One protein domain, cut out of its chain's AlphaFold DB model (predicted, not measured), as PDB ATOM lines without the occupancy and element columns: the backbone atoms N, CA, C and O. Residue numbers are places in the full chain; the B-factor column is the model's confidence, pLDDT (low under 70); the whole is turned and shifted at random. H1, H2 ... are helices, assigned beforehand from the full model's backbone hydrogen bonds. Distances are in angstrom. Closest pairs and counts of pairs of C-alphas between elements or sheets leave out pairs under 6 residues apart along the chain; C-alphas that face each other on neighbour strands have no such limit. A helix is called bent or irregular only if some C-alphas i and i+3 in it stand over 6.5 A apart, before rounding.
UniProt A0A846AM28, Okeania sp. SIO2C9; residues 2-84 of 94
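AT A GLANCE: This is residues 2 to 84 of the 94 residues of a protein of Okeania sp. SIO2C9 (UniProt A0A846AM28). Helix H1 lies in the middle, between the long helix H2, with which it makes a hairpin, and H4, which crosses it steeply on its other side; H3 sits at one end, on the way from H2 to H4. After H4 the long link of residues 68 to 78 folds back and brings the short H5 close to H1, H2, H3 and H4, while residues 38 to 43 stick out at the end where H3 begins. The printed part has 83 residues with five named helices, H1 to H5 in order along it, and no named strand; its class is all helix, with 65 residues in the helices. The whole is compact, with a radius of gyration of the C-alphas of 12.8 A, and only just elongated, spanning 38 by 25 by 16 A.

IN THESE COORDINATES: H1 runs from residue 2, C-alpha at (-27.381, 16.681, 50.631), to residue 13 and is 16.2 A long. H2 is residues 15 to 37, 28.8 A from first to last C-alpha. It is irregular, with C-alphas 20 and 23 7.8 A apart, and has a kink of 79 degrees near residue 22. H3 is residues 42 to 50, beginning with C-alpha 42 at (-41.069, 24.437, 61.082). H4 is residues 52 to 67, 21.8 A long. H5 is residues 79 to 83, its last C-alpha at (-36.807, 23.271, 48.728).

HOW THE PARTS SIT: H1 and H2 form a helical hairpin; they touch at a shallow tilt of 28 degrees, opposite ways, with the C-alphas of Ile 4 and Ile 29 closest at 5.3 A. H1 also touches H4, at a steep tilt of 54 degrees, the same way; their closest C-alphas are those of Gln 6 and Ala 59, 4.8 A apart. H2 and H4 are apart. H3 is apart from H1 and H2, and H3 and H4 meet only through their link. H5 is close to but not clearly touching H1, H2, H3 and H4; its closest C-alpha pair with H2 is Arg 33 and Leu 83 at 6.4 A, and with H3 Ala 49 and Leu 79 at 6.7 A. In H1, H3, H4 and H5 every O i to N i+4 pair is within hydrogen-bond range; in H2 15 of 19 are.

THE WHOLE: The two C-alphas farthest apart are those of Lys 16 and Asn 43, 38.7 A. Residues 38 to 43, of which 42 and 43 belong to H3, stand free. The links H1 to H2, H2 to H3 and H3 to H4 are tight, and the link H4 to H5, with 11 residues, is long. The printed part has no cut. The mean pLDDT of the printed part is 95.2, and no printed residue is under 70.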
ATOM      1  N   ILE A   2     -28.683  16.921  51.307       97.25
ATOM      2  CA  ILE A   2     -27.381  16.681  50.631       97.25
ATOM      3  C   ILE A   2     -27.564  16.165  49.195       97.25
ATOM      4  O   ILE A   2     -26.980  16.710  48.269       97.25
ATOM      5  N   LEU A   3     -28.431  15.161  49.006       97.69
ATOM      6  CA  LEU A   3     -28.706  14.597  47.683       97.69
ATOM      7  C   LEU A   3     -29.372  15.601  46.729       97.69
ATOM      8  O   LEU A   3     -29.060  15.581  45.546       97.69
ATOM      9  N   ILE A   4     -30.226  16.501  47.228       97.81
ATOM     10  CA  ILE A   4     -30.844  17.555  46.410       97.81
ATOM     11  C   ILE A   4     -29.745  18.492  45.904       97.81
ATOM     12  O   ILE A   4     -29.563  18.622  44.701       97.81
ATOM     13  N   ILE A   5     -28.944  19.055  46.815       97.69
ATOM     14  CA  ILE A   5     -27.849  19.980  46.475       97.69
ATOM     15  C   ILE A   5     -26.851  19.311  45.518       97.69
ATOM     16  O   ILE A   5     -26.440  19.913  44.532       97.69
ATOM     17  N   GLN A   6     -26.500  18.047  45.763       97.69
ATOM     18  CA  GLN A   6     -25.603  17.279  44.901       97.69
ATOM     19  C   GLN A   6     -26.140  17.172  43.467       97.69
ATOM     20  O   GLN A   6     -25.395  17.411  42.519       97.69
ATOM     21  N   HIS A   7     -27.417  16.821  43.295       97.75
ATOM     22  CA  HIS A   7     -28.003  16.687  41.961       97.75
ATOM     23  C   HIS A   7     -28.261  18.043  41.309       97.75
ATOM     24  O   HIS A   7     -28.126  18.136  40.097       97.75
ATOM     25  N   LEU A   8     -28.534  19.100  42.078       97.56
ATOM     26  CA  LEU A   8     -28.558  20.467  41.555       97.56
ATOM     27  C   LEU A   8     -27.173  20.886  41.048       97.56
ATOM     28  O   LEU A   8     -27.088  21.526  40.012       97.56
ATOM     29  N   LEU A   9     -26.080  20.506  41.720       97.25
ATOM     30  CA  LEU A   9     -24.711  20.758  41.249       97.25
ATOM     31  C   LEU A   9     -24.367  19.956  39.988       97.25
ATOM     32  O   LEU A   9     -23.784  20.517  39.065       97.25
ATOM     33  N   PHE A  10     -24.740  18.673  39.916       96.81
ATOM     34  CA  PHE A  10     -24.597  17.906  38.673       96.81
ATOM     35  C   PHE A  10     -25.398  18.534  37.553       96.81
ATOM     36  O   PHE A  10     -24.854  18.782  36.480       96.81
ATOM     37  N   TYR A  11     -26.655  18.864  37.853       96.12
ATOM     38  CA  TYR A  11     -27.514  19.556  36.928       96.12
ATOM     39  C   TYR A  11     -26.852  20.849  36.505       96.12
ATOM     40  O   TYR A  11     -26.687  20.989  35.328       96.12
ATOM     41  N   GLN A  12     -26.406  21.768  37.357       95.94
ATOM     42  CA  GLN A  12     -25.902  23.068  36.902       95.94
ATOM     43  C   GLN A  12     -24.510  23.033  36.253       95.94
ATOM     44  O   GLN A  12     -24.296  23.808  35.324       95.94
ATOM     45  N   TYR A  13     -23.591  22.161  36.680       95.50
ATOM     46  CA  TYR A  13     -22.171  22.267  36.307       95.50
ATOM     47  C   TYR A  13     -21.613  21.074  35.529       95.50
ATOM     48  O   TYR A  13     -20.555  21.199  34.919       95.50
ATOM     49  N   TRP A  14     -22.273  19.910  35.525       95.62
ATOM     50  CA  TRP A  14     -21.724  18.721  34.866       95.62
ATOM     51  C   TRP A  14     -22.160  18.611  33.405       95.62
ATOM     52  O   TRP A  14     -22.804  17.648  33.002       95.62
ATOM     53  N   GLU A  15     -21.785  19.613  32.611       93.00
ATOM     54  CA  GLU A  15     -22.188  19.766  31.206       93.00
ATOM     55  C   GLU A  15     -21.961  18.504  30.373       93.00
ATOM     56  O   GLU A  15     -22.891  18.042  29.723       93.00
ATOM     57  N   LYS A  16     -20.778  17.886  30.486       93.56
ATOM     58  CA  LYS A  16     -20.418  16.673  29.737       93.56
ATOM     59  C   LYS A  16     -21.413  15.515  29.898       93.56
ATOM     60  O   LYS A  16     -21.649  14.794  28.941       93.56
ATOM     61  N   GLU A  17     -21.948  15.307  31.098       94.44
ATOM     62  CA  GLU A  17     -22.868  14.194  31.391       94.44
ATOM     63  C   GLU A  17     -24.337  14.624  31.342       94.44
ATOM     64  O   GLU A  17     -25.241  13.792  31.420       94.44
ATOM     65  N   ARG A  18     -24.600  15.931  31.260       91.31
ATOM     66  CA  ARG A  18     -25.942  16.490  31.393       91.31
ATOM     67  C   ARG A  18     -26.866  16.017  30.284       91.31
ATOM     68  O   ARG A  18     -27.994  15.652  30.599       91.31
ATOM     69  N   ASP A  19     -26.416  16.024  29.036       90.50
ATOM     70  CA  ASP A  19     -27.272  15.712  27.884       90.50
ATOM     71  C   ASP A  19     -27.931  14.332  28.017       90.50
ATOM     72  O   ASP A  19     -29.126  14.182  27.753       90.50
ATOM     73  N   ASP A  20     -27.191  13.367  28.565       93.50
ATOM     74  CA  ASP A  20     -27.675  12.006  28.786       93.50
ATOM     75  C   ASP A  20     -28.400  11.831  30.132       93.50
ATOM     76  O   ASP A  20     -29.319  11.018  30.253       93.50
ATOM     77  N   ASN A  21     -28.027  12.597  31.164       95.81
ATOM     78  CA  ASN A  21     -28.468  12.339  32.539       95.81
ATOM     79  C   ASN A  21     -29.471  13.355  33.115       95.81
ATOM     80  O   ASN A  21     -30.026  13.104  34.190       95.81
ATOM     81  N   TYR A  22     -29.755  14.483  32.450       94.56
ATOM     82  CA  TYR A  22     -30.533  15.577  33.054       94.56
ATOM     83  C   TYR A  22     -31.919  15.139  33.540       94.56
ATOM     84  O   TYR A  22     -32.330  15.521  34.634       94.56
ATOM     85  N   ARG A  23     -32.622  14.292  32.774       96.12
ATOM     86  CA  ARG A  23     -33.954  13.778  33.143       96.12
ATOM     87  C   ARG A  23     -33.894  12.890  34.379       96.12
ATOM     88  O   ARG A  23     -34.775  12.954  35.236       96.12
ATOM     89  N   HIS A  24     -32.848  12.070  34.476       97.00
ATOM     90  CA  HIS A  24     -32.622  11.220  35.637       97.00
ATOM     91  C   HIS A  24     -32.354  12.074  36.881       97.00
ATOM     92  O   HIS A  24     -32.997  11.876  37.910       97.00
ATOM     93  N   TRP A  25     -31.482  13.081  36.774       96.81
ATOM     94  CA  TRP A  25     -31.195  13.983  37.890       96.81
ATOM     95  C   TRP A  25     -32.410  14.810  38.310       96.81
ATOM     96  O   TRP A  25     -32.665  14.910  39.504       96.81
ATOM     97  N   GLN A  26     -33.193  15.345  37.368       96.69
ATOM     98  CA  GLN A  26     -34.453  16.041  37.671       96.69
ATOM     99  C   GLN A  26     -35.433  15.134  38.426       96.69
ATOM    100  O   GLN A  26     -36.030  15.557  39.413       96.69
ATOM    101  N   THR A  27     -35.548  13.870  38.010       97.44
ATOM    102  CA  THR A  27     -36.416  12.884  38.673       97.44
ATOM    103  C   THR A  27     -35.954  12.592  40.102       97.44
ATOM    104  O   THR A  27     -36.771  12.543  41.021       97.44
ATOM    105  N   GLU A  28     -34.646  12.426  40.321       97.88
ATOM    106  CA  GLU A  28     -34.104  12.225  41.668       97.88
ATOM    107  C   GLU A  28     -34.251  13.485  42.540       97.88
ATOM    108  O   GLU A  28     -34.624  13.363  43.705       97.88
ATOM    109  N   ILE A  29     -34.050  14.691  41.988       97.94
ATOM    110  CA  ILE A  29     -34.304  15.963  42.693       97.94
ATOM    111  C   ILE A  29     -35.753  16.016  43.182       97.94
ATOM    112  O   ILE A  29     -35.967  16.194  44.384       97.94
ATOM    113  N   LEU A  30     -36.721  15.804  42.285       97.62
ATOM    114  CA  LEU A  30     -38.148  15.803  42.610       97.62
ATOM    115  C   LEU A  30     -38.449  14.800  43.727       97.62
ATOM    116  O   LEU A  30     -38.954  15.162  44.785       97.62
ATOM    117  N   LYS A  31     -38.018  13.549  43.557       97.56
ATOM    118  CA  LYS A  31     -38.193  12.483  44.551       97.56
ATOM    119  C   LYS A  31     -37.622  12.852  45.923       97.56
ATOM    120  O   LYS A  31     -38.252  12.569  46.943       97.56
ATOM    121  N   PHE A  32     -36.435  13.455  45.985       97.00
ATOM    122  CA  PHE A  32     -35.843  13.867  47.260       97.00
ATOM    123  C   PHE A  32     -36.574  15.050  47.898       97.00
ATOM    124  O   PHE A  32     -36.657  15.086  49.129       97.00
ATOM    125  N   ARG A  33     -37.090  15.991  47.099       96.44
ATOM    126  CA  ARG A  33     -37.939  17.088  47.582       96.44
ATOM    127  C   ARG A  33     -39.243  16.544  48.149       96.44
ATOM    128  O   ARG A  33     -39.481  16.745  49.334       96.44
ATOM    129  N   THR A  34     -39.968  15.702  47.414       95.50
ATOM    130  CA  THR A  34     -41.200  15.057  47.900       95.50
ATOM    131  C   THR A  34     -40.970  14.289  49.210       95.50
ATOM    132  O   THR A  34     -41.736  14.401  50.164       95.50
ATOM    133  N   GLN A  35     -39.872  13.529  49.325       94.00
ATOM    134  CA  GLN A  35     -39.535  12.828  50.575       94.00
ATOM    135  C   GLN A  35     -39.260  13.770  51.754       94.00
ATOM    136  O   GLN A  35     -39.474  13.387  52.910       94.00
ATOM    137  N   LEU A  36     -38.721  14.956  51.477       93.12
ATOM    138  CA  LEU A  36     -38.445  15.973  52.480       93.12
ATOM    139  C   LEU A  36     -39.726  16.703  52.888       93.12
ATOM    140  O   LEU A  36     -39.944  16.885  54.085       93.12
ATOM    141  N   GLU A  37     -40.576  17.049  51.923       91.75
ATOM    142  CA  GLU A  37     -41.883  17.680  52.123       91.75
ATOM    143  C   GLU A  37     -42.797  16.851  53.024       91.75
ATOM    144  O   GLU A  37     -43.362  17.371  53.983       91.75
ATOM    145  N   LEU A  38     -42.846  15.530  52.814       92.00
ATOM    146  CA  LEU A  38     -43.606  14.603  53.665       92.00
ATOM    147  C   LEU A  38     -43.170  14.615  55.142       92.00
ATOM    148  O   LEU A  38     -43.886  14.115  56.008       92.00
ATOM    149  N   LYS A  39     -41.982  15.147  55.439       89.75
ATOM    150  CA  LYS A  39     -41.410  15.255  56.789       89.75
ATOM    151  C   LYS A  39     -41.285  16.712  57.240       89.75
ATOM    152  O   LYS A  39     -40.687  16.977  58.286       89.75
ATOM    153  N   PHE A  40     -41.783  17.654  56.443       87.06
ATOM    154  CA  PHE A  40     -41.467  19.062  56.594       87.06
ATOM    155  C   PHE A  40     -42.252  19.678  57.744       87.06
ATOM    156  O   PHE A  40     -43.477  19.653  57.801       87.06
ATOM    157  N   THR A  41     -41.508  20.223  58.695       91.81
ATOM    158  CA  THR A  41     -42.033  20.922  59.867       91.81
ATOM    159  C   THR A  41     -41.237  22.207  60.050       91.81
ATOM    160  O   THR A  41     -40.100  22.303  59.585       91.81
ATOM    161  N   THR A  42     -41.783  23.185  60.776       88.38
ATOM    162  CA  THR A  42     -41.069  24.437  61.082       88.38
ATOM    163  C   THR A  42     -39.723  24.180  61.766       88.38
ATOM    164  O   THR A  42     -38.718  24.788  61.410       88.38
ATOM    165  N   ASN A  43     -39.671  23.213  62.689       93.25
ATOM    166  CA  ASN A  43     -38.433  22.834  63.373       93.25
ATOM    167  C   ASN A  43     -37.407  22.233  62.410       93.25
ATOM    168  O   ASN A  43     -36.226  22.564  62.489       93.25
ATOM    169  N   LEU A  44     -37.855  21.374  61.488       91.19
ATOM    170  CA  LEU A  44     -36.972  20.824  60.467       91.19
ATOM    171  C   LEU A  44     -36.443  21.936  59.558       91.19
ATOM    172  O   LEU A  44     -35.248  21.956  59.288       91.19
ATOM    173  N   ARG A  45     -37.284  22.890  59.141       91.50
ATOM    174  CA  ARG A  45     -36.841  24.031  58.327       91.50
ATOM    175  C   ARG A  45     -35.740  24.832  59.026       91.50
ATOM    176  O   ARG A  45     -34.701  25.061  58.415       91.50
ATOM    177  N   ASN A  46     -35.939  25.198  60.292       94.00
ATOM    178  CA  ASN A  46     -34.947  25.951  61.064       94.00
ATOM    179  C   ASN A  46     -33.635  25.167  61.204       94.00
ATOM    180  O   ASN A  46     -32.563  25.694  60.929       94.00
ATOM    181  N   TYR A  47     -33.723  23.873  61.522       94.25
ATOM    182  CA  TYR A  47     -32.548  23.006  61.605       94.25
ATOM    183  C   TYR A  47     -31.772  22.924  60.280       94.25
ATOM    184  O   TYR A  47     -30.542  22.902  60.283       94.25
ATOM    185  N   LEU A  48     -32.474  22.852  59.144       93.44
ATOM    186  CA  LEU A  48     -31.844  22.814  57.823       93.44
ATOM    187  C   LEU A  48     -31.170  24.147  57.483       93.44
ATOM    188  O   LEU A  48     -30.073  24.117  56.929       93.44
ATOM    189  N   ALA A  49     -31.781  25.279  57.845       94.56
ATOM    190  CA  ALA A  49     -31.191  26.605  57.678       94.56
ATOM    191  C   ALA A  49     -29.887  26.745  58.482       94.56
ATOM    192  O   ALA A  49     -28.847  27.060  57.910       94.56
ATOM    193  N   ASP A  50     -29.908  26.383  59.768       96.75
ATOM    194  CA  ASP A  50     -28.743  26.453  60.668       96.75
ATOM    195  C   ASP A  50     -27.585  25.528  60.252       96.75
ATOM    196  O   ASP A  50     -26.454  25.645  60.732       96.75
ATOM    197  N   ARG A  51     -27.871  24.536  59.404       95.88
ATOM    198  CA  ARG A  51     -26.914  23.521  58.947       95.88
ATOM    199  C   ARG A  51     -26.582  23.641  57.465       95.88
ATOM    200  O   ARG A  51     -25.889  22.755  56.962       95.88
ATOM    201  N   LEU A  52     -27.054  24.675  56.770       95.25
ATOM    202  CA  LEU A  52     -26.960  24.750  55.313       95.25
ATOM    203  C   LEU A  52     -25.505  24.654  54.826       95.25
ATOM    204  O   LEU A  52     -25.213  23.730  54.071       95.25
ATOM    205  N   ASP A  53     -24.597  25.458  55.387       95.25
ATOM    206  CA  ASP A  53     -23.152  25.463  55.074       95.25
ATOM    207  C   ASP A  53     -22.457  24.110  55.320       95.25
ATOM    208  O   ASP A  53     -21.472  23.722  54.691       95.25
ATOM    209  N   TYR A  54     -22.939  23.344  56.298       96.19
ATOM    210  CA  TYR A  54     -22.403  22.005  56.530       96.19
ATOM    211  C   TYR A  54     -22.896  21.032  55.452       96.19
ATOM    212  O   TYR A  54     -22.147  20.181  54.962       96.19
ATOM    213  N   LEU A  55     -24.179  21.123  55.106       96.19
ATOM    214  CA  LEU A  55     -24.847  20.198  54.198       96.19
ATOM    215  C   LEU A  55     -24.452  20.455  52.742       96.19
ATOM    216  O   LEU A  55     -24.246  19.486  52.002       96.19
ATOM    217  N   ASP A  56     -24.271  21.714  52.352       95.88
ATOM    218  CA  ASP A  56     -23.741  22.082  51.044       95.88
ATOM    219  C   ASP A  56     -22.273  21.658  50.880       95.88
ATOM    220  O   ASP A  56     -21.932  21.054  49.865       95.88
ATOM    221  N   GLY A  57     -21.431  21.803  51.907       97.06
ATOM    222  CA  GLY A  57     -20.034  21.389  51.870       97.06
ATOM    223  C   GLY A  57     -19.896  19.881  51.673       97.06
ATOM    224  O   GLY A  57     -19.034  19.416  50.921       97.06
ATOM    225  N   LYS A  58     -20.789  19.094  52.289       97.94
ATOM    226  CA  LYS A  58     -20.875  17.645  52.054       97.94
ATOM    227  C   LYS A  58     -21.344  17.323  50.638       97.94
ATOM    228  O   LYS A  58     -20.712  16.496  49.982       97.94
ATOM    229  N   ALA A  59     -22.410  17.969  50.165       97.94
ATOM    230  CA  ALA A  59     -22.941  17.755  48.822       97.94
ATOM    231  C   ALA A  59     -21.911  18.100  47.739       97.94
ATOM    232  O   ALA A  59     -21.671  17.293  46.842       97.94
ATOM    233  N   ARG A  60     -21.237  19.246  47.882       98.00
ATOM    234  CA  ARG A  60     -20.151  19.694  47.013       98.00
ATOM    235  C   ARG A  60     -19.024  18.679  46.978       98.00
ATOM    236  O   ARG A  60     -18.657  18.244  45.896       98.00
ATOM    237  N   LYS A  61     -18.520  18.232  48.136       98.06
ATOM    238  CA  LYS A  61     -17.441  17.233  48.184       98.06
ATOM    239  C   LYS A  61     -17.811  15.951  47.435       98.06
ATOM    240  O   LYS A  61     -16.993  15.435  46.681       98.06
ATOM    241  N   ILE A  62     -19.031  15.445  47.622       97.88
ATOM    242  CA  ILE A  62     -19.511  14.249  46.912       97.88
ATOM    243  C   ILE A  62     -19.595  14.517  45.408       97.88
ATOM    244  O   ILE A  62     -19.143  13.693  44.614       97.88
ATOM    245  N   ALA A  63     -20.151  15.666  45.019       97.25
ATOM    246  CA  ALA A  63     -20.290  16.032  43.620       97.25
ATOM    247  C   ALA A  63     -18.923  16.137  42.929       97.25
ATOM    248  O   ALA A  63     -18.736  15.505  41.899       97.25
ATOM    249  N   GLN A  64     -17.950  16.820  43.541       97.94
ATOM    250  CA  GLN A  64     -16.585  16.944  43.017       97.94
ATOM    251  C   GLN A  64     -15.881  15.595  42.869       97.94
ATOM    252  O   GLN A  64     -15.203  15.370  41.876       97.94
ATOM    253  N   VAL A  65     -16.044  14.684  43.836       98.19
ATOM    254  CA  VAL A  65     -15.458  13.336  43.746       98.19
ATOM    255  C   VAL A  65     -16.062  12.548  42.586       98.19
ATOM    256  O   VAL A  65     -15.341  11.827  41.909       98.19
ATOM    257  N   LYS A  66     -17.375  12.668  42.350       97.25
ATOM    258  CA  LYS A  66     -18.056  11.916  41.289       97.25
ATOM    259  C   LYS A  66     -17.823  12.507  39.897       97.25
ATOM    260  O   LYS A  66     -17.734  11.743  38.944       97.25
ATOM    261  N   SER A  67     -17.786  13.833  39.779       95.69
ATOM    262  CA  SER A  67     -17.678  14.521  38.488       95.69
ATOM    263  C   SER A  67     -16.260  14.910  38.095       95.69
ATOM    264  O   SER A  67     -16.047  15.311  36.956       95.69
ATOM    265  N   GLU A  68     -15.314  14.847  39.034       96.94
ATOM    266  CA  GLU A  68     -13.944  15.359  38.892       96.94
ATOM    267  C   GLU A  68     -13.879  16.872  38.595       96.94
ATOM    268  O   GLU A  68     -12.839  17.406  38.210       96.94
ATOM    269  N   LEU A  69     -14.979  17.604  38.820       95.38
ATOM    270  CA  LEU A  69     -15.058  19.045  38.583       95.38
ATOM    271  C   LEU A  69     -14.611  19.861  39.799       95.38
ATOM    272  O   LEU A  69     -14.859  19.519  40.961       95.38
ATOM    273  N   LYS A  70     -14.044  21.040  39.530       95.44
ATOM    274  CA  LYS A  70     -13.912  22.095  40.536       95.44
ATOM    275  C   LYS A  70     -15.214  22.895  40.590       95.44
ATOM    276  O   LYS A  70     -15.494  23.684  39.697       95.44
ATOM    277  N   LEU A  71     -16.002  22.676  41.638       95.62
ATOM    278  CA  LEU A  71     -17.276  23.364  41.853       95.62
ATOM    279  C   LEU A  71     -17.078  24.648  42.679       95.62
ATOM    280  O   LEU A  71     -16.086  24.731  43.413       95.62
ATOM    281  N   PRO A  72     -18.009  25.621  42.602       93.44
ATOM    282  CA  PRO A  72     -17.952  26.844  43.401       93.44
ATOM    283  C   PRO A  72     -17.793  26.554  44.896       93.44
ATOM    284  O   PRO A  72     -18.414  25.635  45.428       93.44
ATOM    285  N   GLU A  73     -16.943  27.324  45.576       90.31
ATOM    286  CA  GLU A  73     -16.740  27.180  47.025       90.31
ATOM    287  C   GLU A  73     -17.923  27.715  47.829       90.31
ATOM    288  O   GLU A  73     -18.262  27.143  48.863       90.31
ATOM    289  N   ILE A  74     -18.555  28.775  47.324       89.75
ATOM    290  CA  ILE A  74     -19.779  29.354  47.870       89.75
ATOM    291  C   ILE A  74     -20.965  28.604  47.270       89.75
ATOM    292  O   ILE A  74     -21.030  28.417  46.052       89.75
ATOM    293  N   ASN A  75     -21.901  28.186  48.120       89.06
ATOM    294  CA  ASN A  75     -23.125  27.536  47.679       89.06
ATOM    295  C   ASN A  75     -23.960  28.495  46.806       89.06
ATOM    296  O   ASN A  75     -24.327  29.576  47.269       89.06
ATOM    297  N   PRO A  76     -24.266  28.120  45.551       92.62
ATOM    298  CA  PRO A  76     -25.023  28.971  44.634       92.62
ATOM    299  C   PRO A  76     -26.534  28.997  44.920       92.62
ATOM    300  O   PRO A  76     -27.259  29.708  44.226       92.62
ATOM    301  N   TYR A  77     -27.023  28.215  45.890       96.12
ATOM    302  CA  TYR A  77     -28.451  28.011  46.129       96.12
ATOM    303  C   TYR A  77     -28.872  28.444  47.535       96.12
ATOM    304  O   TYR A  77     -28.282  28.040  48.537       96.12
ATOM    305  N   THR A  78     -29.965  29.196  47.604       96.25
ATOM    306  CA  THR A  78     -30.680  29.487  48.855       96.25
ATOM    307  C   THR A  78     -31.445  28.259  49.356       96.25
ATOM    308  O   THR A  78     -31.740  27.339  48.589       96.25
ATOM    309  N   LEU A  79     -31.809  28.243  50.645       95.69
ATOM    310  CA  LEU A  79     -32.656  27.180  51.195       95.69
ATOM    311  C   LEU A  79     -33.999  27.115  50.458       95.69
ATOM    312  O   LEU A  79     -34.464  26.028  50.134       95.69
ATOM    313  N   GLU A  80     -34.586  28.269  50.149       95.38
ATOM    314  CA  GLU A  80     -35.833  28.393  49.397       95.38
ATOM    315  C   GLU A  80     -35.726  27.702  48.030       95.38
ATOM    316  O   GLU A  80     -36.553  26.855  47.721       95.38
ATOM    317  N   GLN A  81     -34.664  27.958  47.263       97.31
ATOM    318  CA  GLN A  81     -34.427  27.306  45.965       97.31
ATOM    319  C   GLN A  81     -34.203  25.790  46.077       97.31
ATOM    320  O   GLN A  81     -34.649  25.007  45.236       97.31
ATOM    321  N   ILE A  82     -33.501  25.343  47.122       96.94
ATOM    322  CA  ILE A  82     -33.271  23.912  47.356       96.94
ATOM    323  C   ILE A  82     -34.601  23.189  47.616       96.94
ATOM    324  O   ILE A  82     -34.772  22.050  47.173       96.94
ATOM    325  N   LEU A  83     -35.522  23.841  48.326       94.75
ATOM    326  CA  LEU A  83     -36.807  23.271  48.728       94.75
ATOM    327  C   LEU A  83     -37.911  23.419  47.678       94.75
ATOM    328  O   LEU A  83     -38.797  22.577  47.656       94.75
ATOM    329  N   ASP A  84     -37.854  24.443  46.831       95.25
ATOM    330  CA  ASP A  84     -38.859  24.717  45.801       95.25
ATOM    331  C   ASP A  84     -38.941  23.569  44.780       95.25
ATOM    332  O   ASP A  84     -37.965  23.292  44.081       95.25
TER     333      ASP A  84